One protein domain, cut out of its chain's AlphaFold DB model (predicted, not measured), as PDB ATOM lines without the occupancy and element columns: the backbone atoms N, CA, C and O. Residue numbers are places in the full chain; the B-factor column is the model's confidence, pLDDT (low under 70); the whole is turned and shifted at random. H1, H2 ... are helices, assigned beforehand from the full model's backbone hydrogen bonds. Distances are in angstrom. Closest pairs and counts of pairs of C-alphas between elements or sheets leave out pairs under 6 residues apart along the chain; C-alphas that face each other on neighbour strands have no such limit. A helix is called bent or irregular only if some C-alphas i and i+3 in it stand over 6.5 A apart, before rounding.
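This is residues 178 to 387 of the 387 residues of an uncharacterized protein of Candidatus Bathyarchaeota archaeon (UniProt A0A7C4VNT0). Two long helices, H3 and H6a, run side by side in opposite ways as a rod, with the helical hairpin H1 and H2 packed on H6a toward one end and the short H4 and H5 toward its other end. Residues 361 to 387, of which 361 to 385 belong to the bent helix H6, stick out as an arm that takes in H6b. The 210 printed residues include six named helices, H1 to H6 in chain order, and no named strand: all helix. The whole is extended, with a radius of gyration of the C-alphas of 33.6 A and spans of 117 by 39 by 27 A.

H1, residues 178 to 197, begins at C-alpha 178 (-10.877, 54.758, -7.184) and is 29.5 A long. H2 is residues 199 to 215, 24.3 A; H3, residues 218 to 273, 82.0 A; H4, residues 275 to 289, 20.3 A; H5, residues 294 to 299, 8.9 A. H6, residues 305 to 385, was assigned as one helix by its hydrogen bonds but is bent, C-alphas 362 and 365 being 7.1 A apart. Its arms are H6a, residues 305 to 362, 84.6 A, and H6b, residues 365 to 385, 30.6 A, ending at C-alpha 385 (-6.486, 79.723, -21.472).

H1, H2 and H6a form a bundle, each touching the other two; the closest C-alphas of H1 and H6a are Ile 191 and Leu 346, 6.3 A. H3 touches H6a at a shallow tilt of 18 degrees, opposite ways, closest at C-alphas Ile 225 and Lys 348, 5.8 A. H4 touches H6a at C-alphas Leu 285 and Glu 307, 7.6 A. H5 and H6a are a hairpin, with C-alphas Gln 294 and Leu 315 closest, 6.4 A. H6a and H6b stand at a steep tilt of 58 degrees. Every O i to N i+4 pair is within hydrogen-bond range in H3, H4, H5 and H6a; H1 has 15 of 16, H2 11 of 13, H6b 16 of 17.

The C-alphas of Asn 277 and Arg 387, the two farthest apart, are 118.3 A apart. The printed part has no cut, and its links between helices are tight. Residue 387 is under pLDDT 70.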
ATOM      1  N   ASP A 178     -10.243  54.354  -8.445       89.19
ATOM      2  CA  ASP A 178     -10.877  54.758  -7.184       89.19
ATOM      3  C   ASP A 178     -12.041  53.824  -6.812       89.19
ATOM      4  O   ASP A 178     -12.233  53.490  -5.640       89.19
ATOM      5  N   SER A 179     -12.784  53.330  -7.808       90.94
ATOM      6  CA  SER A 179     -13.854  52.352  -7.588       90.94
ATOM      7  C   SER A 179     -13.336  50.992  -7.091       90.94
ATOM      8  O   SER A 179     -13.977  50.355  -6.249       90.94
ATOM      9  N   LEU A 180     -12.146  50.564  -7.538       91.00
ATOM     10  CA  LEU A 180     -11.482  49.356  -7.030       91.00
ATOM     11  C   LEU A 180     -11.058  49.539  -5.568       91.00
ATOM     12  O   LEU A 180     -11.283  48.646  -4.750       91.00
ATOM     13  N   LEU A 181     -10.516  50.707  -5.207       91.31
ATOM     14  CA  LEU A 181     -10.172  51.040  -3.819       91.31
ATOM     15  C   LEU A 181     -11.410  51.083  -2.917       91.31
ATOM     16  O   LEU A 181     -11.377  50.601  -1.782       91.31
ATOM     17  N   GLU A 182     -12.527  51.620  -3.409       93.88
ATOM     18  CA  GLU A 182     -13.788  51.598  -2.673       93.88
ATOM     19  C   GLU A 182     -14.257  50.160  -2.421       93.88
ATOM     20  O   GLU A 182     -14.578  49.804  -1.282       93.88
ATOM     21  N   ARG A 183     -14.217  49.306  -3.450       94.12
ATOM     22  CA  ARG A 183     -14.564  47.885  -3.333       94.12
ATOM     23  C   ARG A 183     -13.656  47.146  -2.347       94.12
ATOM     24  O   ARG A 183     -14.149  46.362  -1.538       94.12
ATOM     25  N   ARG A 184     -12.353  47.434  -2.351       95.25
ATOM     26  CA  ARG A 184     -11.376  46.892  -1.391       95.25
ATOM     27  C   ARG A 184     -11.767  47.235   0.043       95.25
ATOM     28  O   ARG A 184     -11.844  46.355   0.898       95.25
ATOM     29  N   ASN A 185     -12.090  48.501   0.292       94.56
ATOM     30  CA  ASN A 185     -12.511  48.971   1.610       94.56
ATOM     31  C   ASN A 185     -13.850  48.356   2.052       94.56
ATOM     32  O   ASN A 185     -14.071  48.149   3.245       94.56
ATOM     33  N   GLN A 186     -14.761  48.069   1.117       95.56
ATOM     34  CA  GLN A 186     -16.005  47.352   1.412       95.56
ATOM     35  C   GLN A 186     -15.726  45.907   1.852       95.56
ATOM     36  O   GLN A 186     -16.244  45.495   2.890       95.56
ATOM     37  N   LEU A 187     -14.847  45.186   1.149       95.88
ATOM     38  CA  LEU A 187     -14.435  43.830   1.533       95.88
ATOM     39  C   LEU A 187     -13.772  43.802   2.917       95.88
ATOM     40  O   LEU A 187     -14.116  42.964   3.748       95.88
ATOM     41  N   GLU A 188     -12.878  44.750   3.218       95.25
ATOM     42  CA  GLU A 188     -12.268  44.859   4.552       95.25
ATOM     43  C   GLU A 188     -13.316  45.093   5.655       95.25
ATOM     44  O   GLU A 188     -13.228  44.505   6.736       95.25
ATOM     45  N   LYS A 189     -14.344  45.911   5.389       95.56
ATOM     46  CA  LYS A 189     -15.457  46.115   6.331       95.56
ATOM     47  C   LYS A 189     -16.267  44.840   6.546       95.56
ATOM     48  O   LYS A 189     -16.661  44.573   7.677       95.56
ATOM     49  N   GLU A 190     -16.535  44.069   5.498       95.19
ATOM     50  CA  GLU A 190     -17.257  42.795   5.612       95.19
ATOM     51  C   GLU A 190     -16.458  41.753   6.399       95.19
ATOM     52  O   GLU A 190     -17.007  41.124   7.303       95.19
ATOM     53  N   ILE A 191     -15.152  41.649   6.147       95.31
ATOM     54  CA  ILE A 191     -14.238  40.802   6.925       95.31
ATOM     55  C   ILE A 191     -14.297  41.173   8.410       95.31
ATOM     56  O   ILE A 191     -14.472  40.301   9.261       95.31
ATOM     57  N   ASN A 192     -14.198  42.467   8.730       94.00
ATOM     58  CA  ASN A 192     -14.232  42.930  10.117       94.00
ATOM     59  C   ASN A 192     -15.572  42.621  10.797       94.00
ATOM     60  O   ASN A 192     -15.568  42.158  11.933       94.00
ATOM     61  N   LYS A 193     -16.704  42.773  10.094       94.19
ATOM     62  CA  LYS A 193     -18.028  42.395  10.621       94.19
ATOM     63  C   LYS A 193     -18.116  40.911  10.983       94.19
ATOM     64  O   LYS A 193     -18.702  40.574  12.007       94.19
ATOM     65  N   ILE A 194     -17.544  40.023  10.165       93.56
ATOM     66  CA  ILE A 194     -17.520  38.585  10.479       93.56
ATOM     67  C   ILE A 194     -16.631  38.330  11.697       93.56
ATOM     68  O   ILE A 194     -17.017  37.579  12.585       93.56
ATOM     69  N   ILE A 195     -15.468  38.982  11.779       91.75
ATOM     70  CA  ILE A 195     -14.567  38.839  12.930       91.75
ATOM     71  C   ILE A 195     -15.237  39.320  14.225       91.75
ATOM     72  O   ILE A 195     -15.079  38.673  15.254       91.75
ATOM     73  N   GLU A 196     -16.019  40.399  14.188       92.56
ATOM     74  CA  GLU A 196     -16.749  40.925  15.351       92.56
ATOM     75  C   GLU A 196     -17.766  39.935  15.942       92.56
ATOM     76  O   GLU A 196     -18.048  40.006  17.138       92.56
ATOM     77  N   PHE A 197     -18.279  38.989  15.146       88.31
ATOM     78  CA  PHE A 197     -19.200  37.953  15.628       88.31
ATOM     79  C   PHE A 197     -18.535  36.999  16.633       88.31
ATOM     80  O   PHE A 197     -19.138  36.640  17.643       88.31
ATOM     81  N   ASP A 198     -17.288  36.598  16.367       88.69
ATOM     82  CA  ASP A 198     -16.476  35.763  17.259       88.69
ATOM     83  C   ASP A 198     -14.988  36.126  17.111       88.69
ATOM     84  O   ASP A 198     -14.243  35.477  16.362       88.69
ATOM     85  N   PRO A 199     -14.529  37.173  17.825       91.00
ATOM     86  CA  PRO A 199     -13.191  37.720  17.629       91.00
ATOM     87  C   PRO A 199     -12.080  36.711  17.909       91.00
ATOM     88  O   PRO A 199     -11.056  36.722  17.229       91.00
ATOM     89  N   ALA A 200     -12.270  35.828  18.892       89.19
ATOM     90  CA  ALA A 200     -11.250  34.866  19.292       89.19
ATOM     91  C   ALA A 200     -11.027  33.808  18.204       89.19
ATOM     92  O   ALA A 200      -9.885  33.547  17.819       89.19
ATOM     93  N   ASN A 201     -12.108  33.232  17.672       88.25
ATOM     94  CA  ASN A 201     -11.999  32.172  16.674       88.25
ATOM     95  C   ASN A 201     -11.723  32.719  15.268       88.25
ATOM     96  O   ASN A 201     -10.883  32.173  14.544       88.25
ATOM     97  N   PHE A 202     -12.382  33.811  14.871       93.69
ATOM     98  CA  PHE A 202     -12.240  34.338  13.515       93.69
ATOM     99  C   PHE A 202     -10.977  35.161  13.303       93.69
ATOM    100  O   PHE A 202     -10.447  35.130  12.197       93.69
ATOM    101  N   SER A 203     -10.408  35.802  14.329       90.12
ATOM    102  CA  SER A 203      -9.107  36.473  14.189       90.12
ATOM    103  C   SER A 203      -7.996  35.481  13.826       90.12
ATOM    104  O   SER A 203      -7.235  35.710  12.882       90.12
ATOM    105  N   VAL A 204      -7.944  34.322  14.493       92.81
ATOM    106  CA  VAL A 204      -6.957  33.272  14.184       92.81
ATOM    107  C   VAL A 204      -7.132  32.771  12.748       92.81
ATOM    108  O   VAL A 204      -6.160  32.739  11.993       92.81
ATOM    109  N   LYS A 205      -8.368  32.458  12.340       93.56
ATOM    110  CA  LYS A 205      -8.656  32.028  10.963       93.56
ATOM    111  C   LYS A 205      -8.343  33.104   9.930       93.56
ATOM    112  O   LYS A 205      -7.790  32.785   8.886       93.56
ATOM    113  N   SER A 206      -8.622  34.369  10.233       93.12
ATOM    114  CA  SER A 206      -8.354  35.487   9.328       93.12
ATOM    115  C   SER A 206      -6.869  35.600   8.972       93.12
ATOM    116  O   SER A 206      -6.519  35.821   7.815       93.12
ATOM    117  N   ASN A 207      -5.981  35.372   9.945       92.88
ATOM    118  CA  ASN A 207      -4.539  35.399   9.720       92.88
ATOM    119  C   ASN A 207      -4.073  34.221   8.858       92.88
ATOM    120  O   ASN A 207      -3.209  34.404   8.003       92.88
ATOM    121  N   ILE A 208      -4.661  33.038   9.064       94.94
ATOM    122  CA  ILE A 208      -4.385  31.845   8.256       94.94
ATOM    123  C   ILE A 208      -4.826  32.086   6.809       94.94
ATOM    124  O   ILE A 208      -3.991  32.026   5.911       94.94
ATOM    125  N   PHE A 209      -6.086  32.471   6.590       97.00
ATOM    126  CA  PHE A 209      -6.632  32.707   5.251       97.00
ATOM    127  C   PHE A 209      -5.902  33.820   4.504       97.00
ATOM    128  O   PHE A 209      -5.598  33.675   3.324       97.00
ATOM    129  N   ARG A 210      -5.533  34.908   5.188       94.81
ATOM    130  CA  ARG A 210      -4.691  35.958   4.600       94.81
ATOM    131  C   ARG A 210      -3.322  35.419   4.170       94.81
ATOM    132  O   ARG A 210      -2.802  35.826   3.135       94.81
ATOM    133  N   GLY A 211      -2.714  34.551   4.978       93.75
ATOM    134  CA  GLY A 211      -1.433  33.916   4.664       93.75
ATOM    135  C   GLY A 211      -1.522  32.972   3.466       93.75
ATOM    136  O   GLY A 211      -0.665  33.031   2.588       93.75
ATOM    137  N   GLU A 212      -2.565  32.145   3.415       94.50
ATOM    138  CA  GLU A 212      -2.829  31.197   2.329       94.50
ATOM    139  C   GLU A 212      -3.148  31.918   1.014       94.50
ATOM    140  O   GLU A 212      -2.528  31.619  -0.005       94.50
ATOM    141  N   ALA A 213      -4.024  32.929   1.037       95.12
ATOM    142  CA  ALA A 213      -4.395  33.703  -0.150       95.12
ATOM    143  C   ALA A 213      -3.167  34.300  -0.861       95.12
ATOM    144  O   ALA A 213      -3.022  34.176  -2.078       95.12
ATOM    145  N   ARG A 214      -2.216  34.851  -0.096       94.00
ATOM    146  CA  ARG A 214      -0.961  35.421  -0.621       94.00
ATOM    147  C   ARG A 214      -0.047  34.405  -1.307       94.00
ATOM    148  O   ARG A 214       0.791  34.802  -2.112       94.00
ATOM    149  N   GLN A 215      -0.156  33.124  -0.963       95.31
ATOM    150  CA  GLN A 215       0.676  32.058  -1.531       95.31
ATOM    151  C   GLN A 215       0.087  31.471  -2.819       95.31
ATOM    152  O   GLN A 215       0.816  30.848  -3.591       95.31
ATOM    153  N   LEU A 216      -1.211  31.663  -3.063       95.06
ATOM    154  CA  LEU A 216      -1.894  31.155  -4.249       95.06
ATOM    155  C   LEU A 216      -1.625  32.039  -5.471       95.06
ATOM    156  O   LEU A 216      -1.490  33.254  -5.357       95.06
ATOM    157  N   ASN A 217      -1.585  31.447  -6.664       95.50
ATOM    158  CA  ASN A 217      -1.599  32.206  -7.921       95.50
ATOM    159  C   ASN A 217      -3.039  32.631  -8.293       95.50
ATOM    160  O   ASN A 217      -4.001  32.180  -7.671       95.50
ATOM    161  N   ASP A 218      -3.190  33.500  -9.296       93.25
ATOM    162  CA  ASP A 218      -4.497  34.067  -9.680       93.25
ATOM    163  C   ASP A 218      -5.509  32.979 -10.119       93.25
ATOM    164  O   ASP A 218      -6.689  33.045  -9.775       93.25
ATOM    165  N   ASP A 219      -5.052  31.930 -10.811       95.25
ATOM    166  CA  ASP A 219      -5.915  30.823 -11.249       95.25
ATOM    167  C   ASP A 219      -6.385  29.948 -10.077       95.25
ATOM    168  O   ASP A 219      -7.535  29.503 -10.043       95.25
ATOM    169  N   ASP A 220      -5.512  29.701  -9.104       96.44
ATOM    170  CA  ASP A 220      -5.807  28.893  -7.926       96.44
ATOM    171  C   ASP A 220      -6.703  29.651  -6.941       96.44
ATOM    172  O   ASP A 220      -7.592  29.034  -6.353       96.44
ATOM    173  N   ILE A 221      -6.565  30.981  -6.836       95.25
ATOM    174  CA  ILE A 221      -7.528  31.841  -6.127       95.25
ATOM    175  C   ILE A 221      -8.930  31.647  -6.718       95.25
ATOM    176  O   ILE A 221      -9.870  31.331  -5.988       95.25
ATOM    177  N   ARG A 222      -9.076  31.751  -8.045       94.81
ATOM    178  CA  ARG A 222     -10.376  31.590  -8.723       94.81
ATOM    179  C   ARG A 222     -10.958  30.193  -8.554       94.81
ATOM    180  O   ARG A 222     -12.145  30.052  -8.262       94.81
ATOM    181  N   LYS A 223     -10.135  29.150  -8.700       97.12
ATOM    182  CA  LYS A 223     -10.566  27.766  -8.447       97.12
ATOM    183  C   LYS A 223     -11.038  27.591  -7.010       97.12
ATOM    184  O   LYS A 223     -12.090  26.996  -6.799       97.12
ATOM    185  N   ARG A 224     -10.297  28.130  -6.037       97.00
ATOM    186  CA  ARG A 224     -10.652  28.015  -4.622       97.00
ATOM    187  C   ARG A 224     -11.949  28.754  -4.303       97.00
ATOM    188  O   ARG A 224     -12.785  28.180  -3.615       97.00
ATOM    189  N   ILE A 225     -12.164  29.951  -4.856       96.94
ATOM    190  CA  ILE A 225     -13.440  30.677  -4.736       96.94
ATOM    191  C   ILE A 225     -14.603  29.826  -5.262       96.94
ATOM    192  O   ILE A 225     -15.607  29.682  -4.568       96.94
ATOM    193  N   ASN A 226     -14.455  29.200  -6.434       96.94
ATOM    194  CA  ASN A 226     -15.497  28.330  -6.988       96.94
ATOM    195  C   ASN A 226     -15.775  27.115  -6.087       96.94
ATOM    196  O   ASN A 226     -16.931  26.772  -5.854       96.94
ATOM    197  N   THR A 227     -14.731  26.490  -5.531       97.38
ATOM    198  CA  THR A 227     -14.892  25.401  -4.554       97.38
ATOM    199  C   THR A 227     -15.633  25.871  -3.301       97.38
ATOM    200  O   THR A 227     -16.539  25.183  -2.834       97.38
ATOM    201  N   ILE A 228     -15.305  27.054  -2.775       96.94
ATOM    202  CA  ILE A 228     -16.000  27.634  -1.621       96.94
ATOM    203  C   ILE A 228     -17.473  27.907  -1.948       96.94
ATOM    204  O   ILE A 228     -18.336  27.667  -1.106       96.94
ATOM    205  N   ASP A 229     -17.792  28.357  -3.161       96.44
ATOM    206  CA  ASP A 229     -19.177  28.577  -3.587       96.44
ATOM    207  C   ASP A 229     -19.981  27.270  -3.633       96.44
ATOM    208  O   ASP A 229     -21.116  27.219  -3.146       96.44
ATOM    209  N   GLU A 230     -19.386  26.185  -4.127       97.19
ATOM    210  CA  GLU A 230     -19.992  24.850  -4.095       97.19
ATOM    211  C   GLU A 230     -20.192  24.339  -2.657       97.19
ATOM    212  O   GLU A 230     -21.268  23.834  -2.309       97.19
ATOM    213  N   GLU A 231     -19.185  24.500  -1.793       97.00
ATOM    214  CA  GLU A 231     -19.247  24.126  -0.375       97.00
ATOM    215  C   GLU A 231     -20.295  24.947   0.392       97.00
ATOM    216  O   GLU A 231     -21.040  24.399   1.211       97.00
ATOM    217  N   THR A 232     -20.421  26.237   0.080       95.81
ATOM    218  CA  THR A 232     -21.420  27.142   0.665       95.81
ATOM    219  C   THR A 232     -22.824  26.706   0.263       95.81
ATOM    220  O   THR A 232     -23.683  26.510   1.124       95.81
ATOM    221  N   GLN A 233     -23.062  26.438  -1.025       95.31
ATOM    222  CA  GLN A 233     -24.357  25.929  -1.488       95.31
ATOM    223  C   GLN A 233     -24.717  24.587  -0.847       95.31
ATOM    224  O   GLN A 233     -25.870  24.361  -0.467       95.31
ATOM    225  N   LYS A 234     -23.743  23.683  -0.705       95.88
ATOM    226  CA  LYS A 234     -23.939  22.408  -0.009       95.88
ATOM    227  C   LYS A 234     -24.308  22.630   1.459       95.88
ATOM    228  O   LYS A 234     -25.244  21.994   1.942       95.88
ATOM    229  N   THR A 235     -23.621  23.542   2.143       95.12
ATOM    230  CA  THR A 235     -23.884  23.899   3.544       95.12
ATOM    231  C   THR A 235     -25.288  24.470   3.721       95.12
ATOM    232  O   THR A 235     -26.022  23.999   4.587       95.12
ATOM    233  N   ILE A 236     -25.721  25.378   2.841       93.62
ATOM    234  CA  ILE A 236     -27.083  25.936   2.842       93.62
ATOM    235  C   ILE A 236     -28.130  24.827   2.680       93.62
ATOM    236  O   ILE A 236     -29.082  24.758   3.454       93.62
ATOM    237  N   ARG A 237     -27.944  23.901   1.728       94.88
ATOM    238  CA  ARG A 237     -28.875  22.769   1.534       94.88
ATOM    239  C   ARG A 237     -28.962  21.873   2.773       94.88
ATOM    240  O   ARG A 237     -30.051  21.437   3.137       94.88
ATOM    241  N   LEU A 238     -27.827  21.596   3.417       94.88
ATOM    242  CA  LEU A 238     -27.783  20.799   4.646       94.88
ATOM    243  C   LEU A 238     -28.452  21.526   5.818       94.88
ATOM    244  O   LEU A 238     -29.197  20.897   6.566       94.88
ATOM    245  N   LYS A 239     -28.236  22.838   5.950       95.19
ATOM    246  CA  LYS A 239     -28.889  23.691   6.951       95.19
ATOM    247  C   LYS A 239     -30.407  23.675   6.777       95.19
ATOM    248  O   LYS A 239     -31.098  23.297   7.716       95.19
ATOM    249  N   MET A 240     -30.904  23.918   5.563       95.12
ATOM    250  CA  MET A 240     -32.338  23.854   5.245       95.12
ATOM    251  C   MET A 240     -32.955  22.485   5.561       95.12
ATOM    252  O   MET A 240     -34.074  22.401   6.062       95.12
ATOM    253  N   HIS A 241     -32.239  21.389   5.287       95.75
ATOM    254  CA  HIS A 241     -32.713  20.050   5.646       95.75
ATOM    255  C   HIS A 241     -32.840  19.884   7.167       95.75
ATOM    256  O   HIS A 241     -33.821  19.321   7.647       95.75
ATOM    257  N   VAL A 242     -31.856  20.364   7.931       95.50
ATOM    258  CA  VAL A 242     -31.876  20.290   9.399       95.50
ATOM    259  C   VAL A 242     -32.966  21.187   9.989       95.50
ATOM    260  O   VAL A 242     -33.605  20.763  10.948       95.50
ATOM    261  N   GLU A 243     -33.195  22.377   9.431       95.88
ATOM    262  CA  GLU A 243     -34.296  23.276   9.815       95.88
ATOM    263  C   GLU A 243     -35.650  22.604   9.588       95.88
ATOM    264  O   GLU A 243     -36.453  22.520  10.509       95.88
ATOM    265  N   LYS A 244     -35.859  21.986   8.420       96.44
ATOM    266  CA  LYS A 244     -37.097  21.248   8.144       96.44
ATOM    267  C   LYS A 244     -37.330  20.095   9.129       96.44
ATOM    268  O   LYS A 244     -38.433  19.923   9.637       96.44
ATOM    269  N   GLU A 245     -36.296  19.307   9.424       95.62
ATOM    270  CA  GLU A 245     -36.395  18.245  10.436       95.62
ATOM    271  C   GLU A 245     -36.661  18.810  11.841       95.62
ATOM    272  O   GLU A 245     -37.300  18.145  12.658       95.62
ATOM    273  N   LEU A 246     -36.143  20.002  12.153       96.44
ATOM    274  CA  LEU A 246     -36.404  20.686  13.415       96.44
ATOM    275  C   LEU A 246     -37.881  21.077  13.512       96.44
ATOM    276  O   LEU A 246     -38.509  20.754  14.517       96.44
ATOM    277  N   ASP A 247     -38.438  21.677  12.461       96.75
ATOM    278  CA  ASP A 247     -39.844  22.089  12.398       96.75
ATOM    279  C   ASP A 247     -40.791  20.889  12.541       96.75
ATOM    280  O   ASP A 247     -41.784  20.942  13.273       96.75
ATOM    281  N   GLU A 248     -40.463  19.765  11.894       96.44
ATOM    282  CA  GLU A 248     -41.202  18.504  12.026       96.44
ATOM    283  C   GLU A 248     -41.146  17.959  13.466       96.44
ATOM    284  O   GLU A 248     -42.163  17.516  14.011       96.44
ATOM    285  N   LEU A 249     -39.977  18.015  14.114       96.75
ATOM    286  CA  LEU A 249     -39.811  17.591  15.507       96.75
ATOM    287  C   LEU A 249     -40.529  18.519  16.493       96.75
ATOM    288  O   LEU A 249     -41.126  18.025  17.449       96.75
ATOM    289  N   GLU A 250     -40.482  19.834  16.284       95.69
ATOM    290  CA  GLU A 250     -41.163  20.822  17.127       95.69
ATOM    291  C   GLU A 250     -42.688  20.696  16.989       95.69
ATOM    292  O   GLU A 250     -43.387  20.641  18.002       95.69
ATOM    293  N   SER A 251     -43.195  20.496  15.770       96.06
ATOM    294  CA  SER A 251     -44.614  20.203  15.519       96.06
ATOM    295  C   SER A 251     -45.056  18.894  16.183       96.06
ATOM    296  O   SER A 251     -46.095  18.834  16.842       96.06
ATOM    297  N   GLY A 252     -44.243  17.836  16.068       95.56
ATOM    298  CA  GLY A 252     -44.503  16.555  16.727       95.56
ATOM    299  C   GLY A 252     -44.480  16.656  18.255       95.56
ATOM    300  O   GLY A 252     -45.323  16.064  18.931       95.56
ATOM    301  N   LYS A 253     -43.556  17.445  18.815       96.25
ATOM    302  CA  LYS A 253     -43.498  17.732  20.253       96.25
ATOM    303  C   LYS A 253     -44.762  18.440  20.729       96.25
ATOM    304  O   LYS A 253     -45.283  18.091  21.787       96.25
ATOM    305  N   GLU A 254     -45.253  19.408  19.963       96.19
ATOM    306  CA  GLU A 254     -46.460  20.151  20.315       96.19
ATOM    307  C   GLU A 254     -47.706  19.256  20.282       96.19
ATOM    308  O   GLU A 254     -48.510  19.279  21.212       96.19
ATOM    309  N   ALA A 255     -47.812  18.357  19.300       96.81
ATOM    310  CA  ALA A 255     -48.870  17.347  19.273       96.81
ATOM    311  C   ALA A 255     -48.847  16.436  20.519       96.81
ATOM    312  O   ALA A 255     -49.895  16.158  21.106       96.81
ATOM    313  N   LEU A 256     -47.660  16.006  20.970       96.81
ATOM    314  CA  LEU A 256     -47.527  15.225  22.208       96.81
ATOM    315  C   LEU A 256     -47.872  16.036  23.460       96.81
ATOM    316  O   LEU A 256     -48.456  15.487  24.391       96.81
ATOM    317  N   ARG A 257     -47.530  17.330  23.499       96.25
ATOM    318  CA  ARG A 257     -47.889  18.229  24.606       96.25
ATOM    319  C   ARG A 257     -49.393  18.431  24.710       96.25
ATOM    320  O   ARG A 257     -49.921  18.329  25.812       96.25
ATOM    321  N   ASN A 258     -50.070  18.635  23.584       97.06
ATOM    322  CA  ASN A 258     -51.525  18.752  23.543       97.06
ATOM    323  C   ASN A 258     -52.186  17.475  24.068       97.06
ATOM    324  O   ASN A 258     -53.017  17.536  24.971       97.06
ATOM    325  N   ARG A 259     -51.728  16.304  23.606       96.75
ATOM    326  CA  ARG A 259     -52.220  15.014  24.107       96.75
ATOM    327  C   ARG A 259     -51.934  14.815  25.598       96.75
ATOM    328  O   ARG A 259     -52.777  14.303  26.327       96.75
ATOM    329  N   LEU A 260     -50.758  15.224  26.074       96.88
ATOM    330  CA  LEU A 260     -50.421  15.169  27.496       96.88
ATOM    331  C   LEU A 260     -51.373  16.041  28.326       96.88
ATOM    332  O   LEU A 260     -51.758  15.643  29.425       96.88
ATOM    333  N   GLU A 261     -51.752  17.208  27.814       96.75
ATOM    334  CA  GLU A 261     -52.677  18.114  28.488       96.75
ATOM    335  C   GLU A 261     -54.106  17.556  28.524       96.75
ATOM    336  O   GLU A 261     -54.737  17.576  29.580       96.75
ATOM    337  N   GLU A 262     -54.577  16.936  27.439       97.00
ATOM    338  CA  GLU A 262     -55.850  16.199  27.425       97.00
ATOM    339  C   GLU A 262     -55.879  15.087  28.487       97.00
ATOM    340  O   GLU A 262     -56.856  14.940  29.224       97.00
ATOM    341  N   ILE A 263     -54.790  14.320  28.619       96.06
ATOM    342  CA  ILE A 263     -54.680  13.263  29.633       96.06
ATOM    343  C   ILE A 263     -54.679  13.845  31.051       96.06
ATOM    344  O   ILE A 263     -55.347  13.300  31.932       96.06
ATOM    345  N   LYS A 264     -53.995  14.971  31.290       94.38
ATOM    346  CA  LYS A 264     -54.058  15.660  32.591       94.38
ATOM    347  C   LYS A 264     -55.472  16.134  32.917       94.38
ATOM    348  O   LYS A 264     -55.901  15.978  34.056       94.38
ATOM    349  N   GLN A 265     -56.207  16.669  31.943       94.88
ATOM    350  CA  GLN A 265     -57.596  17.094  32.135       94.88
ATOM    351  C   GLN A 265     -58.514  15.912  32.467       94.88
ATOM    352  O   GLN A 265     -59.365  16.024  33.352       94.88
ATOM    353  N   ARG A 266     -58.316  14.754  31.821       94.25
ATOM    354  CA  ARG A 266     -59.041  13.517  32.163       94.25
ATOM    355  C   ARG A 266     -58.736  13.056  33.584       94.25
ATOM    356  O   ARG A 266     -59.663  12.811  34.351       94.25
ATOM    357  N   LEU A 267     -57.457  13.007  33.964       93.12
ATOM    358  CA  LEU A 267     -57.040  12.672  35.330       93.12
ATOM    359  C   LEU A 267     -57.645  13.635  36.361       93.12
ATOM    360  O   LEU A 267     -58.145  13.191  37.391       93.12
ATOM    361  N   HIS A 268     -57.666  14.933  36.058       92.94
ATOM    362  CA  HIS A 268     -58.277  15.943  36.916       92.94
ATOM    363  C   HIS A 268     -59.797  15.762  37.044       92.94
ATOM    364  O   HIS A 268     -60.347  15.873  38.135       92.94
ATOM    365  N   THR A 269     -60.482  15.417  35.951       94.19
ATOM    366  CA  THR A 269     -61.923  15.120  35.968       94.19
ATOM    367  C   THR A 269     -62.224  13.913  36.857       94.19
ATOM    368  O   THR A 269     -63.149  13.965  37.666       94.19
ATOM    369  N   LEU A 270     -61.416  12.850  36.771       92.25
ATOM    370  CA  LEU A 270     -61.536  11.686  37.654       92.25
ATOM    371  C   LEU A 270     -61.326  12.070  39.127       92.25
ATOM    372  O   LEU A 270     -62.077  11.616  39.988       92.25
ATOM    373  N   GLU A 271     -60.350  12.934  39.415       91.12
ATOM    374  CA  GLU A 271     -60.092  13.441  40.767       91.12
ATOM    375  C   GLU A 271     -61.263  14.270  41.322       91.12
ATOM    376  O   GLU A 271     -61.557  14.184  42.508       91.12
ATOM    377  N   ILE A 272     -61.982  15.027  40.486       93.69
ATOM    378  CA  ILE A 272     -63.186  15.764  40.913       93.69
ATOM    379  C   ILE A 272     -64.338  14.808  41.255       93.69
ATOM    380  O   ILE A 272     -65.073  15.054  42.211       93.69
ATOM    381  N   VAL A 273     -64.510  13.731  40.480       92.31
ATOM    382  CA  VAL A 273     -65.617  12.774  40.654       92.31
ATOM    383  C   VAL A 273     -65.455  11.936  41.928       92.31
ATOM    384  O   VAL A 273     -66.438  11.730  42.639       92.31
ATOM    385  N   ASP A 274     -64.239  11.470  42.236       90.00
ATOM    386  CA  ASP A 274     -63.945  10.689  43.451       90.00
ATOM    387  C   ASP A 274     -62.589  11.085  44.075       90.00
ATOM    388  O   ASP A 274     -61.585  10.372  43.941       90.00
ATOM    389  N   PRO A 275     -62.534  12.226  44.783       90.06
ATOM    390  CA  PRO A 275     -61.274  12.821  45.223       90.06
ATOM    391  C   PRO A 275     -60.505  11.959  46.223       90.06
ATOM    392  O   PRO A 275     -59.277  11.912  46.177       90.06
ATOM    393  N   ALA A 276     -61.191  11.253  47.126       86.81
ATOM    394  CA  ALA A 276     -60.524  10.467  48.162       86.81
ATOM    395  C   ALA A 276     -59.840   9.223  47.574       86.81
ATOM    396  O   ALA A 276     -58.653   8.994  47.821       86.81
ATOM    397  N   ASN A 277     -60.556   8.441  46.759       89.69
ATOM    398  CA  ASN A 277     -59.994   7.213  46.196       89.69
ATOM    399  C   ASN A 277     -58.972   7.501  45.097       89.69
ATOM    400  O   ASN A 277     -57.941   6.824  45.031       89.69
ATOM    401  N   VAL A 278     -59.229   8.497  44.243       90.06
ATOM    402  CA  VAL A 278     -58.316   8.852  43.150       90.06
ATOM    403  C   VAL A 278     -57.001   9.388  43.696       90.06
ATOM    404  O   VAL A 278     -55.948   8.950  43.238       90.06
ATOM    405  N   LYS A 279     -57.022  10.235  44.731       90.19
ATOM    406  CA  LYS A 279     -55.797  10.782  45.328       90.19
ATOM    407  C   LYS A 279     -54.921   9.708  45.977       90.19
ATOM    408  O   LYS A 279     -53.711   9.702  45.755       90.19
ATOM    409  N   ILE A 280     -55.516   8.766  46.720       91.81
ATOM    410  CA  ILE A 280     -54.781   7.633  47.315       91.81
ATOM    411  C   ILE A 280     -54.179   6.748  46.215       91.81
ATOM    412  O   ILE A 280     -53.004   6.381  46.285       91.81
ATOM    413  N   LYS A 281     -54.959   6.426  45.173       91.81
ATOM    414  CA  LYS A 281     -54.467   5.621  44.046       91.81
ATOM    415  C   LYS A 281     -53.366   6.336  43.267       91.81
ATOM    416  O   LYS A 281     -52.355   5.709  42.986       91.81
ATOM    417  N   LEU A 282     -53.510   7.626  42.964       91.44
ATOM    418  CA  LEU A 282     -52.481   8.408  42.274       91.44
ATOM    419  C   LEU A 282     -51.192   8.510  43.090       91.44
ATOM    420  O   LEU A 282     -50.122   8.355  42.514       91.44
ATOM    421  N   GLN A 283     -51.265   8.698  44.412       91.62
ATOM    422  CA  GLN A 283     -50.071   8.662  45.269       91.62
ATOM    423  C   GLN A 283     -49.351   7.315  45.183       91.62
ATOM    424  O   GLN A 283     -48.129   7.279  45.039       91.62
ATOM    425  N   LYS A 284     -50.106   6.210  45.215       93.12
ATOM    426  CA  LYS A 284     -49.543   4.868  45.061       93.12
ATOM    427  C   LYS A 284     -48.889   4.687  43.686       93.12
ATOM    428  O   LYS A 284     -47.721   4.317  43.619       93.12
ATOM    429  N   LEU A 285     -49.597   5.027  42.609       93.50
ATOM    430  CA  LEU A 285     -49.076   4.947  41.241       93.50
ATOM    431  C   LEU A 285     -47.836   5.824  41.040       93.50
ATOM    432  O   LEU A 285     -46.885   5.408  40.391       93.50
ATOM    433  N   CYS A 286     -47.819   7.018  41.627       91.81
ATOM    434  CA  CYS A 286     -46.670   7.915  41.618       91.81
ATOM    435  C   CYS A 286     -45.446   7.251  42.262       91.81
ATOM    436  O   CYS A 286     -44.403   7.142  41.619       91.81
ATOM    437  N   SER A 287     -45.610   6.689  43.465       91.38
ATOM    438  CA  SER A 287     -44.526   5.991  44.165       91.38
ATOM    439  C   SER A 287     -44.020   4.736  43.443       91.38
ATOM    440  O   SER A 287     -42.838   4.415  43.536       91.38
ATOM    441  N   GLU A 288     -44.894   4.032  42.719       92.94
ATOM    442  CA  GLU A 288     -44.545   2.781  42.042       92.94
ATOM    443  C   GLU A 288     -43.970   3.010  40.636       92.94
ATOM    444  O   GLU A 288     -43.161   2.204  40.180       92.94
ATOM    445  N   TRP A 289     -44.409   4.053  39.916       95.12
ATOM    446  CA  TRP A 289     -44.186   4.164  38.468       95.12
ATOM    447  C   TRP A 289     -43.299   5.336  38.026       95.12
ATOM    448  O   TRP A 289     -42.712   5.235  36.950       95.12
ATOM    449  N   GLU A 290     -43.143   6.424  38.798       86.81
ATOM    450  CA  GLU A 290     -42.352   7.596  38.353       86.81
ATOM    451  C   GLU A 290     -40.845   7.312  38.180       86.81
ATOM    452  O   GLU A 290     -40.154   8.076  37.509       86.81
ATOM    453  N   GLY A 291     -40.336   6.205  38.728       87.94
ATOM    454  CA  GLY A 291     -38.943   5.765  38.563       87.94
ATOM    455  C   GLY A 291     -38.717   4.680  37.504       87.94
ATOM    456  O   GLY A 291     -37.578   4.260  37.307       87.94
ATOM    457  N   LEU A 292     -39.773   4.193  36.847       93.38
ATOM    458  CA  LEU A 292     -39.668   3.096  35.885       93.38
ATOM    459  C   LEU A 292     -39.205   3.587  34.514       93.38
ATOM    460  O   LEU A 292     -39.557   4.673  34.059       93.38
ATOM    461  N   SER A 293     -38.449   2.749  33.810       92.44
ATOM    462  CA  SER A 293     -38.070   3.007  32.424       92.44
ATOM    463  C   SER A 293     -39.272   2.902  31.477       92.44
ATOM    464  O   SER A 293     -40.258   2.215  31.753       92.44
ATOM    465  N   GLN A 294     -39.164   3.514  30.292       92.12
ATOM    466  CA  GLN A 294     -40.209   3.441  29.263       92.12
ATOM    467  C   GLN A 294     -40.623   1.987  28.947       92.12
ATOM    468  O   GLN A 294     -41.811   1.692  28.846       92.12
ATOM    469  N   LYS A 295     -39.654   1.067  28.831       92.19
ATOM    470  CA  LYS A 295     -39.924  -0.351  28.532       92.19
ATOM    471  C   LYS A 295     -40.670  -1.053  29.666       92.19
ATOM    472  O   LYS A 295     -41.515  -1.904  29.409       92.19
ATOM    473  N   GLU A 296     -40.351  -0.718  30.913       92.56
ATOM    474  CA  GLU A 296     -41.045  -1.270  32.078       92.56
ATOM    475  C   GLU A 296     -42.486  -0.764  32.131       92.56
ATOM    476  O   GLU A 296     -43.403  -1.575  32.245       92.56
ATOM    477  N   LEU A 297     -42.701   0.541  31.926       92.38
ATOM    478  CA  LEU A 297     -44.037   1.139  31.844       92.38
ATOM    479  C   LEU A 297     -44.889   0.507  30.740       92.38
ATOM    480  O   LEU A 297     -46.057   0.197  30.975       92.38
ATOM    481  N   GLU A 298     -44.328   0.274  29.550       91.38
ATOM    482  CA  GLU A 298     -45.023  -0.368  28.424       91.38
ATOM    483  C   GLU A 298     -45.566  -1.761  28.789       91.38
ATOM    484  O   GLU A 298     -46.691  -2.087  28.401       91.38
ATOM    485  N   ASN A 299     -44.855  -2.515  29.632       93.06
ATOM    486  CA  ASN A 299     -45.227  -3.872  30.048       93.06
ATOM    487  C   ASN A 299     -46.284  -3.939  31.167       93.06
ATOM    488  O   ASN A 299     -46.875  -4.999  31.387       93.06
ATOM    489  N   ILE A 300     -46.559  -2.835  31.868       92.06
ATOM    490  CA  ILE A 300     -47.576  -2.803  32.931       92.06
ATOM    491  C   ILE A 300     -48.979  -2.994  32.341       92.06
ATOM    492  O   ILE A 300     -49.408  -2.243  31.460       92.06
ATOM    493  N   LYS A 301     -49.736  -3.968  32.857       91.50
ATOM    494  CA  LYS A 301     -51.163  -4.125  32.536       91.50
ATOM    495  C   LYS A 301     -51.999  -3.186  33.405       91.50
ATOM    496  O   LYS A 301     -51.942  -3.270  34.624       91.50
ATOM    497  N   THR A 302     -52.780  -2.318  32.770       91.25
ATOM    498  CA  THR A 302     -53.690  -1.380  33.445       91.25
ATOM    499  C   THR A 302     -55.098  -1.953  33.479       91.25
ATOM    500  O   THR A 302     -55.586  -2.424  32.452       91.25
ATOM    501  N   THR A 303     -55.752  -1.913  34.638       86.88
ATOM    502  CA  THR A 303     -57.084  -2.509  34.849       86.88
ATOM    503  C   THR A 303     -58.215  -1.484  34.879       86.88
ATOM    504  O   THR A 303     -59.361  -1.841  34.614       86.88
ATOM    505  N   GLY A 304     -57.907  -0.210  35.146       89.88
ATOM    506  CA  GLY A 304     -58.885   0.878  35.188       89.88
ATOM    507  C   GLY A 304     -58.453   2.130  34.424       89.88
ATOM    508  O   GLY A 304     -57.286   2.295  34.070       89.88
ATOM    509  N   GLU A 305     -59.407   3.038  34.210       90.88
ATOM    510  CA  GLU A 305     -59.209   4.285  33.454       90.88
ATOM    511  C   GLU A 305     -58.153   5.209  34.084       90.88
ATOM    512  O   GLU A 305     -57.342   5.797  33.366       90.88
ATOM    513  N   LEU A 306     -58.104   5.283  35.420       92.06
ATOM    514  CA  LEU A 306     -57.103   6.066  36.155       92.06
ATOM    515  C   LEU A 306     -55.678   5.542  35.916       92.06
ATOM    516  O   LEU A 306     -54.777   6.311  35.592       92.06
ATOM    517  N   GLU A 307     -55.487   4.226  36.045       93.12
ATOM    518  CA  GLU A 307     -54.203   3.552  35.811       93.12
ATOM    519  C   GLU A 307     -53.755   3.713  34.357       93.12
ATOM    520  O   GLU A 307     -52.591   4.001  34.090       93.12
ATOM    521  N   HIS A 308     -54.691   3.563  33.417       94.81
ATOM    522  CA  HIS A 308     -54.433   3.746  31.995       94.81
ATOM    523  C   HIS A 308     -53.982   5.176  31.677       94.81
ATOM    524  O   HIS A 308     -52.918   5.367  31.089       94.81
ATOM    525  N   SER A 309     -54.745   6.171  32.134       94.25
ATOM    526  CA  SER A 309     -54.457   7.588  31.896       94.25
ATOM    527  C   SER A 309     -53.136   8.014  32.540       94.25
ATOM    528  O   SER A 309     -52.353   8.736  31.927       94.25
ATOM    529  N   TYR A 310     -52.833   7.527  33.748       95.06
ATOM    530  CA  TYR A 310     -51.568   7.836  34.417       95.06
ATOM    531  C   TYR A 310     -50.364   7.182  33.723       95.06
ATOM    532  O   TYR A 310     -49.345   7.838  33.499       95.06
ATOM    533  N   LYS A 311     -50.485   5.920  33.287       95.19
ATOM    534  CA  LYS A 311     -49.457   5.264  32.462       95.19
ATOM    535  C   LYS A 311     -49.214   6.038  31.165       95.19
ATOM    536  O   LYS A 311     -48.062   6.272  30.803       95.19
ATOM    537  N   GLU A 312     -50.276   6.443  30.471       95.19
ATOM    538  CA  GLU A 312     -50.169   7.225  29.237       95.19
ATOM    539  C   GLU A 312     -49.489   8.580  29.487       95.19
ATOM    540  O   GLU A 312     -48.605   8.964  28.723       95.19
ATOM    541  N   GLN A 313     -49.809   9.259  30.596       95.94
ATOM    542  CA  GLN A 313     -49.141  10.497  31.007       95.94
ATOM    543  C   GLN A 313     -47.620  10.310  31.131       95.94
ATOM    544  O   GLN A 313     -46.857  11.122  30.599       95.94
ATOM    545  N   LEU A 314     -47.172   9.251  31.813       95.00
ATOM    546  CA  LEU A 314     -45.746   8.957  31.986       95.00
ATOM    547  C   LEU A 314     -45.073   8.620  30.649       95.00
ATOM    548  O   LEU A 314     -44.016   9.168  30.340       95.00
ATOM    549  N   LEU A 315     -45.702   7.789  29.811       95.50
ATOM    550  CA  LEU A 315     -45.174   7.447  28.485       95.50
ATOM    551  C   LEU A 315     -45.035   8.678  27.577       95.50
ATOM    552  O   LEU A 315     -44.017   8.826  26.898       95.50
ATOM    553  N   LEU A 316     -46.012   9.588  27.592       96.12
ATOM    554  CA  LEU A 316     -45.948  10.842  26.838       96.12
ATOM    555  C   LEU A 316     -44.814  11.748  27.337       96.12
ATOM    556  O   LEU A 316     -44.112  12.337  26.514       96.12
ATOM    557  N   ARG A 317     -44.570  11.820  28.655       95.06
ATOM    558  CA  ARG A 317     -43.418  12.557  29.212       95.06
ATOM    559  C   ARG A 317     -42.088  12.008  28.685       95.06
ATOM    560  O   ARG A 317     -41.279  12.793  28.194       95.06
ATOM    561  N   PHE A 318     -41.899  10.685  28.688       94.75
ATOM    562  CA  PHE A 318     -40.698  10.050  28.121       94.75
ATOM    563  C   PHE A 318     -40.515  10.358  26.629       94.75
ATOM    564  O   PHE A 318     -39.403  10.624  26.167       94.75
ATOM    565  N   GLN A 319     -41.600  10.338  25.849       95.12
ATOM    566  CA  GLN A 319     -41.538  10.664  24.422       95.12
ATOM    567  C   GLN A 319     -41.160  12.131  24.183       95.12
ATOM    568  O   GLN A 319     -40.326  12.401  23.317       95.12
ATOM    569  N   ILE A 320     -41.720  13.062  24.963       96.12
ATOM    570  CA  ILE A 320     -41.379  14.491  24.895       96.12
ATOM    571  C   ILE A 320     -39.900  14.704  25.228       96.12
ATOM    572  O   ILE A 320     -39.207  15.360  24.455       96.12
ATOM    573  N   GLU A 321     -39.392  14.104  26.307       95.38
ATOM    574  CA  GLU A 321     -37.981  14.218  26.699       95.38
ATOM    575  C   GLU A 321     -37.039  13.682  25.608       95.38
ATOM    576  O   GLU A 321     -36.038  14.310  25.250       95.38
ATOM    577  N   LYS A 322     -37.396  12.550  24.989       95.19
ATOM    578  CA  LYS A 322     -36.645  11.982  23.864       95.19
ATOM    579  C   LYS A 322     -36.631  12.910  22.647       95.19
ATOM    580  O   LYS A 322     -35.601  13.013  21.973       95.19
ATOM    581  N   ILE A 323     -37.756  13.554  22.329       95.88
ATOM    582  CA  ILE A 323     -37.822  14.544  21.246       95.88
ATOM    583  C   ILE A 323     -37.008  15.787  21.609       95.88
ATOM    584  O   ILE A 323     -36.270  16.274  20.758       95.88
ATOM    585  N   ASP A 324     -37.035  16.240  22.861       95.75
ATOM    586  CA  ASP A 324     -36.219  17.362  23.328       95.75
ATOM    587  C   ASP A 324     -34.721  17.104  23.181       95.75
ATOM    588  O   ASP A 324     -33.987  17.957  22.675       95.75
ATOM    589  N   GLY A 325     -34.262  15.894  23.508       95.56
ATOM    590  CA  GLY A 325     -32.889  15.475  23.230       95.56
ATOM    591  C   GLY A 325     -32.533  15.568  21.740       95.56
ATOM    592  O   GLY A 325     -31.458  16.061  21.383       95.56
ATOM    593  N   LYS A 326     -33.446  15.154  20.850       96.75
ATOM    594  CA  LYS A 326     -33.255  15.258  19.391       96.75
ATOM    595  C   LYS A 326     -33.241  16.709  18.908       96.75
ATOM    596  O   LYS A 326     -32.344  17.058  18.144       96.75
ATOM    597  N   ILE A 327     -34.182  17.539  19.361       96.25
ATOM    598  CA  ILE A 327     -34.260  18.971  19.035       96.25
ATOM    599  C   ILE A 327     -32.963  19.661  19.452       96.25
ATOM    600  O   ILE A 327     -32.334  20.321  18.631       96.25
ATOM    601  N   ASN A 328     -32.495  19.440  20.682       95.31
ATOM    602  CA  ASN A 328     -31.234  20.009  21.162       95.31
ATOM    603  C   ASN A 328     -30.039  19.558  20.311       95.31
ATOM    604  O   ASN A 328     -29.172  20.369  19.974       95.31
ATOM    605  N   GLY A 329     -30.004  18.286  19.905       95.56
ATOM    606  CA  GLY A 329     -28.998  17.774  18.975       95.56
ATOM    607  C   GLY A 329     -29.034  18.465  17.605       95.56
ATOM    608  O   GLY A 329     -27.981  18.776  17.050       95.56
ATOM    609  N   LYS A 330     -30.226  18.744  17.066       95.38
ATOM    610  CA  LYS A 330     -30.409  19.452  15.787       95.38
ATOM    611  C   LYS A 330     -30.069  20.943  15.903       95.38
ATOM    612  O   LYS A 330     -29.343  21.440  15.051       95.38
ATOM    613  N   LYS A 331     -30.449  21.624  16.992       95.25
ATOM    614  CA  LYS A 331     -30.062  23.024  17.268       95.25
ATOM    615  C   LYS A 331     -28.545  23.197  17.322       95.25
ATOM    616  O   LYS A 331     -28.008  24.089  16.679       95.25
ATOM    617  N   ARG A 332     -27.829  22.287  17.992       94.62
ATOM    618  CA  ARG A 332     -26.352  22.281  17.978       94.62
ATOM    619  C   ARG A 332     -25.775  22.090  16.572       94.62
ATOM    620  O   ARG A 332     -24.778  22.721  16.239       94.62
ATOM    621  N   LYS A 333     -26.396  21.243  15.740       94.38
ATOM    622  CA  LYS A 333     -25.993  21.077  14.333       94.38
ATOM    623  C   LYS A 333     -26.226  22.343  13.505       94.38
ATOM    624  O   LYS A 333     -25.387  22.641  12.666       94.38
ATOM    625  N   LEU A 334     -27.310  23.085  13.737       93.94
ATOM    626  CA  LEU A 334     -27.554  24.364  13.055       93.94
ATOM    627  C   LEU A 334     -26.473  25.393  13.384       93.94
ATOM    628  O   LEU A 334     -25.902  25.962  12.463       93.94
ATOM    629  N   VAL A 335     -26.120  25.538  14.666       93.44
ATOM    630  CA  VAL A 335     -25.014  26.415  15.090       93.44
ATOM    631  C   VAL A 335     -23.702  26.016  14.408       93.44
ATOM    632  O   VAL A 335     -22.961  26.867  13.926       93.44
ATOM    633  N   TYR A 336     -23.414  24.715  14.307       93.25
ATOM    634  CA  TYR A 336     -22.233  24.231  13.585       93.25
ATOM    635  C   TYR A 336     -22.247  24.615  12.096       93.25
ATOM    636  O   TYR A 336     -21.219  25.042  11.564       93.25
ATOM    637  N   TRP A 337     -23.389  24.478  11.418       93.88
ATOM    638  CA  TRP A 337     -23.511  24.859  10.010       93.88
ATOM    639  C   TRP A 337     -23.400  26.367   9.795       93.88
ATOM    640  O   TRP A 337     -22.727  26.778   8.859       93.88
ATOM    641  N   GLU A 338     -23.973  27.179  10.682       92.56
ATOM    642  CA  GLU A 338     -23.842  28.642  10.656       92.56
ATOM    643  C   GLU A 338     -22.384  29.086  10.841       92.56
ATOM    644  O   GLU A 338     -21.870  29.904  10.080       92.56
ATOM    645  N   LEU A 339     -21.666  28.480  11.791       92.31
ATOM    646  CA  LEU A 339     -20.233  28.726  11.948       92.31
ATOM    647  C   LEU A 339     -19.448  28.301  10.704       92.31
ATOM    648  O   LEU A 339     -18.533  29.007  10.291       92.31
ATOM    649  N   THR A 340     -19.797  27.169  10.093       94.25
ATOM    650  CA  THR A 340     -19.137  26.685   8.870       94.25
ATOM    651  C   THR A 340     -19.361  27.646   7.701       94.25
ATOM    652  O   THR A 340     -18.410  27.979   7.000       94.25
ATOM    653  N   GLU A 341     -20.584  28.149   7.533       94.00
ATOM    654  CA  GLU A 341     -20.945  29.160   6.536       94.00
ATOM    655  C   GLU A 341     -20.121  30.445   6.714       94.00
ATOM    656  O   GLU A 341     -19.495  30.912   5.764       94.00
ATOM    657  N   ASN A 342     -20.016  30.958   7.944       94.19
ATOM    658  CA  ASN A 342     -19.215  32.149   8.247       94.19
ATOM    659  C   ASN A 342     -17.715  31.943   7.981       94.19
ATOM    660  O   ASN A 342     -17.037  32.854   7.512       94.19
ATOM    661  N   VAL A 343     -17.188  30.745   8.255       95.94
ATOM    662  CA  VAL A 343     -15.792  30.393   7.949       95.94
ATOM    663  C   VAL A 343     -15.539  30.417   6.444       95.94
ATOM    664  O   VAL A 343     -14.549  31.006   6.015       95.94
ATOM    665  N   LEU A 344     -16.418  29.789   5.662       96.44
ATOM    666  CA  LEU A 344     -16.315  29.744   4.203       96.44
ATOM    667  C   LEU A 344     -16.419  31.145   3.597       96.44
ATOM    668  O   LEU A 344     -15.610  31.519   2.748       96.44
ATOM    669  N   LEU A 345     -17.368  31.952   4.080       96.06
ATOM    670  CA  LEU A 345     -17.520  33.339   3.656       96.06
ATOM    671  C   LEU A 345     -16.264  34.163   3.962       96.06
ATOM    672  O   LEU A 345     -15.790  34.898   3.099       96.06
ATOM    673  N   LEU A 346     -15.691  34.012   5.158       97.06
ATOM    674  CA  LEU A 346     -14.464  34.705   5.544       97.06
ATOM    675  C   LEU A 346     -13.291  34.342   4.623       97.06
ATOM    676  O   LEU A 346     -12.572  35.232   4.173       97.06
ATOM    677  N   GLU A 347     -13.109  33.053   4.322       97.62
ATOM    678  CA  GLU A 347     -12.076  32.585   3.390       97.62
ATOM    679  C   GLU A 347     -12.267  33.205   1.999       97.62
ATOM    680  O   GLU A 347     -11.330  33.770   1.432       97.62
ATOM    681  N   LYS A 348     -13.503  33.185   1.481       97.81
ATOM    682  CA  LYS A 348     -13.846  33.786   0.187       97.81
ATOM    683  C   LYS A 348     -13.508  35.275   0.135       97.81
ATOM    684  O   LYS A 348     -12.916  35.722  -0.845       97.81
ATOM    685  N   LEU A 349     -13.856  36.037   1.172       97.62
ATOM    686  CA  LEU A 349     -13.584  37.474   1.220       97.62
ATOM    687  C   LEU A 349     -12.080  37.773   1.209       97.62
ATOM    688  O   LEU A 349     -11.658  38.702   0.526       97.62
ATOM    689  N   PHE A 350     -11.258  36.978   1.904       97.69
ATOM    690  CA  PHE A 350      -9.800  37.138   1.850       97.69
ATOM    691  C   PHE A 350      -9.219  36.822   0.473       97.69
ATOM    692  O   PHE A 350      -8.328  37.536   0.019       97.69
ATOM    693  N   LEU A 351      -9.732  35.793  -0.205       97.19
ATOM    694  CA  LEU A 351      -9.325  35.460  -1.570       97.19
ATOM    695  C   LEU A 351      -9.698  36.571  -2.564       97.19
ATOM    696  O   LEU A 351      -8.874  36.955  -3.390       97.19
ATOM    697  N   GLN A 352     -10.905  37.132  -2.449       97.06
ATOM    698  CA  GLN A 352     -11.352  38.261  -3.273       97.06
ATOM    699  C   GLN A 352     -10.566  39.543  -2.988       97.06
ATOM    700  O   GLN A 352     -10.253  40.290  -3.914       97.06
ATOM    701  N   LEU A 353     -10.241  39.800  -1.718       97.00
ATOM    702  CA  LEU A 353      -9.415  40.937  -1.324       97.00
ATOM    703  C   LEU A 353      -8.007  40.821  -1.916       97.00
ATOM    704  O   LEU A 353      -7.483  41.804  -2.422       97.00
ATOM    705  N   GLU A 354      -7.418  39.625  -1.895       96.75
ATOM    706  CA  GLU A 354      -6.101  39.373  -2.484       96.75
ATOM    707  C   GLU A 354      -6.112  39.509  -4.017       96.75
ATOM    708  O   GLU A 354      -5.190  40.107  -4.568       96.75
ATOM    709  N   GLU A 355      -7.143  39.010  -4.716       95.19
ATOM    710  CA  GLU A 355      -7.297  39.228  -6.169       95.19
ATOM    711  C   GLU A 355      -7.345  40.732  -6.486       95.19
ATOM    712  O   GLU A 355      -6.610  41.221  -7.344       95.19
ATOM    713  N   LEU A 356      -8.136  41.484  -5.717       94.50
ATOM    714  CA  LEU A 356      -8.288  42.924  -5.892       94.50
ATOM    715  C   LEU A 356      -7.007  43.706  -5.560       94.50
ATOM    716  O   LEU A 356      -6.637  44.611  -6.305       94.50
ATOM    717  N   ASP A 357      -6.300  43.347  -4.485       94.31
ATOM    718  CA  ASP A 357      -5.014  43.955  -4.113       94.31
ATOM    719  C   ASP A 357      -3.958  43.737  -5.212       94.31
ATOM    720  O   ASP A 357      -3.147  44.626  -5.490       94.31
ATOM    721  N   ARG A 358      -3.970  42.575  -5.882       93.44
ATOM    722  CA  ARG A 358      -3.083  42.303  -7.024       93.44
ATOM    723  C   ARG A 358      -3.432  43.146  -8.234       93.44
ATOM    724  O   ARG A 358      -2.514  43.650  -8.880       93.44
ATOM    725  N   ASP A 359      -4.712  43.300  -8.541       90.81
ATOM    726  CA  ASP A 359      -5.160  44.111  -9.671       90.81
ATOM    727  C   ASP A 359      -4.826  45.592  -9.454       90.81
ATOM    728  O   ASP A 359      -4.198  46.208 -10.317       90.81
ATOM    729  N   ILE A 360      -5.081  46.121  -8.252       90.38
ATOM    730  CA  ILE A 360      -4.661  47.471  -7.839       90.38
ATOM    731  C   ILE A 360      -3.146  47.641  -8.027       90.38
ATOM    732  O   ILE A 360      -2.694  48.590  -8.668       90.38
ATOM    733  N   LYS A 361      -2.346  46.689  -7.534       90.62
ATOM    734  CA  LYS A 361      -0.880  46.745  -7.616       90.62
ATOM    735  C   LYS A 361      -0.342  46.639  -9.049       90.62
ATOM    736  O   LYS A 361       0.700  47.217  -9.357       90.62
ATOM    737  N   LYS A 362      -1.019  45.900  -9.936       88.25
ATOM    738  CA  LYS A 362      -0.672  45.832 -11.368       88.25
ATOM    739  C   LYS A 362      -0.906  47.181 -12.059       88.25
ATOM    740  O   LYS A 362      -0.153  47.530 -12.969       88.25
ATOM    741  N   GLU A 363      -1.914  47.937 -11.629       85.00
ATOM    742  CA  GLU A 363      -2.283  49.229 -12.215       85.00
ATOM    743  C   GLU A 363      -1.503  50.427 -11.655       85.00
ATOM    744  O   GLU A 363      -1.321  51.413 -12.373       85.00
ATOM    745  N   GLU A 364      -0.975  50.339 -10.429       84.56
ATOM    746  CA  GLU A 364      -0.214  51.414  -9.764       84.56
ATOM    747  C   GLU A 364       0.838  52.096 -10.670       84.56
ATOM    748  O   GLU A 364       0.805  53.326 -10.794       84.56
ATOM    749  N   PRO A 365       1.745  51.377 -11.373       86.12
ATOM    750  CA  PRO A 365       2.752  52.018 -12.223       86.12
ATOM    751  C   PRO A 365       2.148  52.820 -13.380       86.12
ATOM    752  O   PRO A 365       2.684  53.862 -13.764       86.12
ATOM    753  N   ARG A 366       1.032  52.338 -13.940       86.62
ATOM    754  CA  ARG A 366       0.319  53.007 -15.031       86.62
ATOM    755  C   ARG A 366      -0.367  54.273 -14.524       86.62
ATOM    756  O   ARG A 366      -0.330  55.291 -15.209       86.62
ATOM    757  N   LEU A 367      -0.923  54.249 -13.315       85.94
ATOM    758  CA  LEU A 367      -1.580  55.409 -12.703       85.94
ATOM    759  C   LEU A 367      -0.615  56.552 -12.401       85.94
ATOM    760  O   LEU A 367      -0.965  57.708 -12.621       85.94
ATOM    761  N   PHE A 368       0.617  56.257 -11.976       85.31
ATOM    762  CA  PHE A 368       1.641  57.297 -11.829       85.31
ATOM    763  C   PHE A 368       1.920  58.012 -13.159       85.31
ATOM    764  O   PHE A 368       1.991  59.240 -13.192       85.31
ATOM    765  N   GLN A 369       2.011  57.261 -14.261       88.31
ATOM    766  CA  GLN A 369       2.212  57.836 -15.596       88.31
ATOM    767  C   GLN A 369       1.006  58.670 -16.045       88.31
ATOM    768  O   GLN A 369       1.189  59.775 -16.552       88.31
ATOM    769  N   ILE A 370      -0.213  58.171 -15.805       86.75
ATOM    770  CA  ILE A 370      -1.466  58.873 -16.113       86.75
ATOM    771  C   ILE A 370      -1.564  60.184 -15.331       86.75
ATOM    772  O   ILE A 370      -1.879  61.216 -15.916       86.75
ATOM    773  N   ASN A 371      -1.238  60.184 -14.038       86.00
ATOM    774  CA  ASN A 371      -1.264  61.392 -13.211       86.00
ATOM    775  C   ASN A 371      -0.234  62.437 -13.670       86.00
ATOM    776  O   ASN A 371      -0.536  63.632 -13.720       86.00
ATOM    777  N   ASP A 372       0.969  62.005 -14.054       88.75
ATOM    778  CA  ASP A 372       1.978  62.896 -14.636       88.75
ATOM    779  C   ASP A 372       1.525  63.480 -15.984       88.75
ATOM    780  O   ASP A 372       1.800  64.647 -16.290       88.75
ATOM    781  N   GLU A 373       0.845  62.680 -16.806       89.62
ATOM    782  CA  GLU A 373       0.298  63.104 -18.093       89.62
ATOM    783  C   GLU A 373      -0.879  64.071 -17.928       89.62
ATOM    784  O   GLU A 373      -0.866  65.140 -18.543       89.62
ATOM    785  N   LEU A 374      -1.815  63.776 -17.021       89.56
ATOM    786  CA  LEU A 374      -2.893  64.678 -16.613       89.56
ATOM    787  C   LEU A 374      -2.329  66.032 -16.194       89.56
ATOM    788  O   LEU A 374      -2.702  67.057 -16.763       89.56
ATOM    789  N   LYS A 375      -1.329  66.052 -15.306       90.50
ATOM    790  CA  LYS A 375      -0.697  67.297 -14.849       90.50
ATOM    791  C   LYS A 375      -0.068  68.091 -15.999       90.50
ATOM    792  O   LYS A 375      -0.159  69.321 -16.034       90.50
ATOM    793  N   LYS A 376       0.564  67.420 -16.969       92.00
ATOM    794  CA  LYS A 376       1.116  68.075 -18.172       92.00
ATOM    795  C   LYS A 376       0.011  68.658 -19.056       92.00
ATOM    796  O   LYS A 376       0.167  69.785 -19.537       92.00
ATOM    797  N   LEU A 377      -1.073  67.915 -19.276       88.56
ATOM    798  CA  LEU A 377      -2.215  68.343 -20.083       88.56
ATOM    799  C   LEU A 377      -2.964  69.507 -19.430       88.56
ATOM    800  O   LEU A 377      -3.253  70.493 -20.107       88.56
ATOM    801  N   GLU A 378      -3.174  69.471 -18.116       86.50
ATOM    802  CA  GLU A 378      -3.751  70.574 -17.342       86.50
ATOM    803  C   GLU A 378      -2.887  71.835 -17.428       86.50
ATOM    804  O   GLU A 378      -3.380  72.904 -17.790       86.50
ATOM    805  N   MET A 379      -1.569  71.716 -17.224       89.75
ATOM    806  CA  MET A 379      -0.647  72.842 -17.401       89.75
ATOM    807  C   MET A 379      -0.681  73.404 -18.830       89.75
ATOM    808  O   MET A 379      -0.515  74.611 -19.032       89.75
ATOM    809  N   LYS A 380      -0.859  72.546 -19.843       85.44
ATOM    810  CA  LYS A 380      -0.973  72.964 -21.246       85.44
ATOM    811  C   LYS A 380      -2.298  73.689 -21.497       85.44
ATOM    812  O   LYS A 380      -2.282  74.762 -22.102       85.44
ATOM    813  N   ARG A 381      -3.410  73.165 -20.977       86.62
ATOM    814  CA  ARG A 381      -4.739  73.793 -21.008       86.62
ATOM    815  C   ARG A 381      -4.703  75.181 -20.374       86.62
ATOM    816  O   ARG A 381      -5.167  76.142 -20.981       86.62
ATOM    817  N   ASP A 382      -4.096  75.316 -19.203       85.62
ATOM    818  CA  ASP A 382      -4.055  76.583 -18.465       85.62
ATOM    819  C   ASP A 382      -3.167  77.631 -19.167       85.62
ATOM    820  O   ASP A 382      -3.495  78.822 -19.219       85.62
ATOM    821  N   LYS A 383      -2.082  77.194 -19.821       85.44
ATOM    822  CA  LYS A 383      -1.281  78.048 -20.719       85.44
ATOM    823  C   LYS A 383      -2.054  78.499 -21.957       85.44
ATOM    824  O   LYS A 383      -1.828  79.608 -22.430       85.44
ATOM    825  N   LEU A 384      -2.928  77.656 -22.507       78.50
ATOM    826  CA  LEU A 384      -3.774  78.018 -23.647       78.50
ATOM    827  C   LEU A 384      -4.937  78.924 -23.235       78.50
ATOM    828  O   LEU A 384      -5.330  79.763 -24.031       78.50
ATOM    829  N   LYS A 385      -5.459  78.810 -22.008       77.19
ATOM    830  CA  LYS A 385      -6.486  79.723 -21.472       77.19
ATOM    831  C   LYS A 385      -5.951  81.121 -21.139       77.19
ATOM    832  O   LYS A 385      -6.711  82.080 -21.164       77.19
ATOM    833  N   SER A 386      -4.663  81.239 -20.806       73.69
ATOM    834  CA  SER A 386      -4.012  82.513 -20.447       73.69
ATOM    835  C   SER A 386      -3.415  83.289 -21.633       73.69
ATOM    836  O   SER A 386      -2.910  84.396 -21.435       73.69
ATOM    837  N   ARG A 387      -3.457  82.723 -22.847       62.22
ATOM    838  CA  ARG A 387      -3.038  83.358 -24.108       62.22
ATOM    839  C   ARG A 387      -4.227  83.945 -24.843       62.22
ATOM    840  O   ARG A 387      -4.071  85.093 -25.319       62.22
TER     841      ARG A 387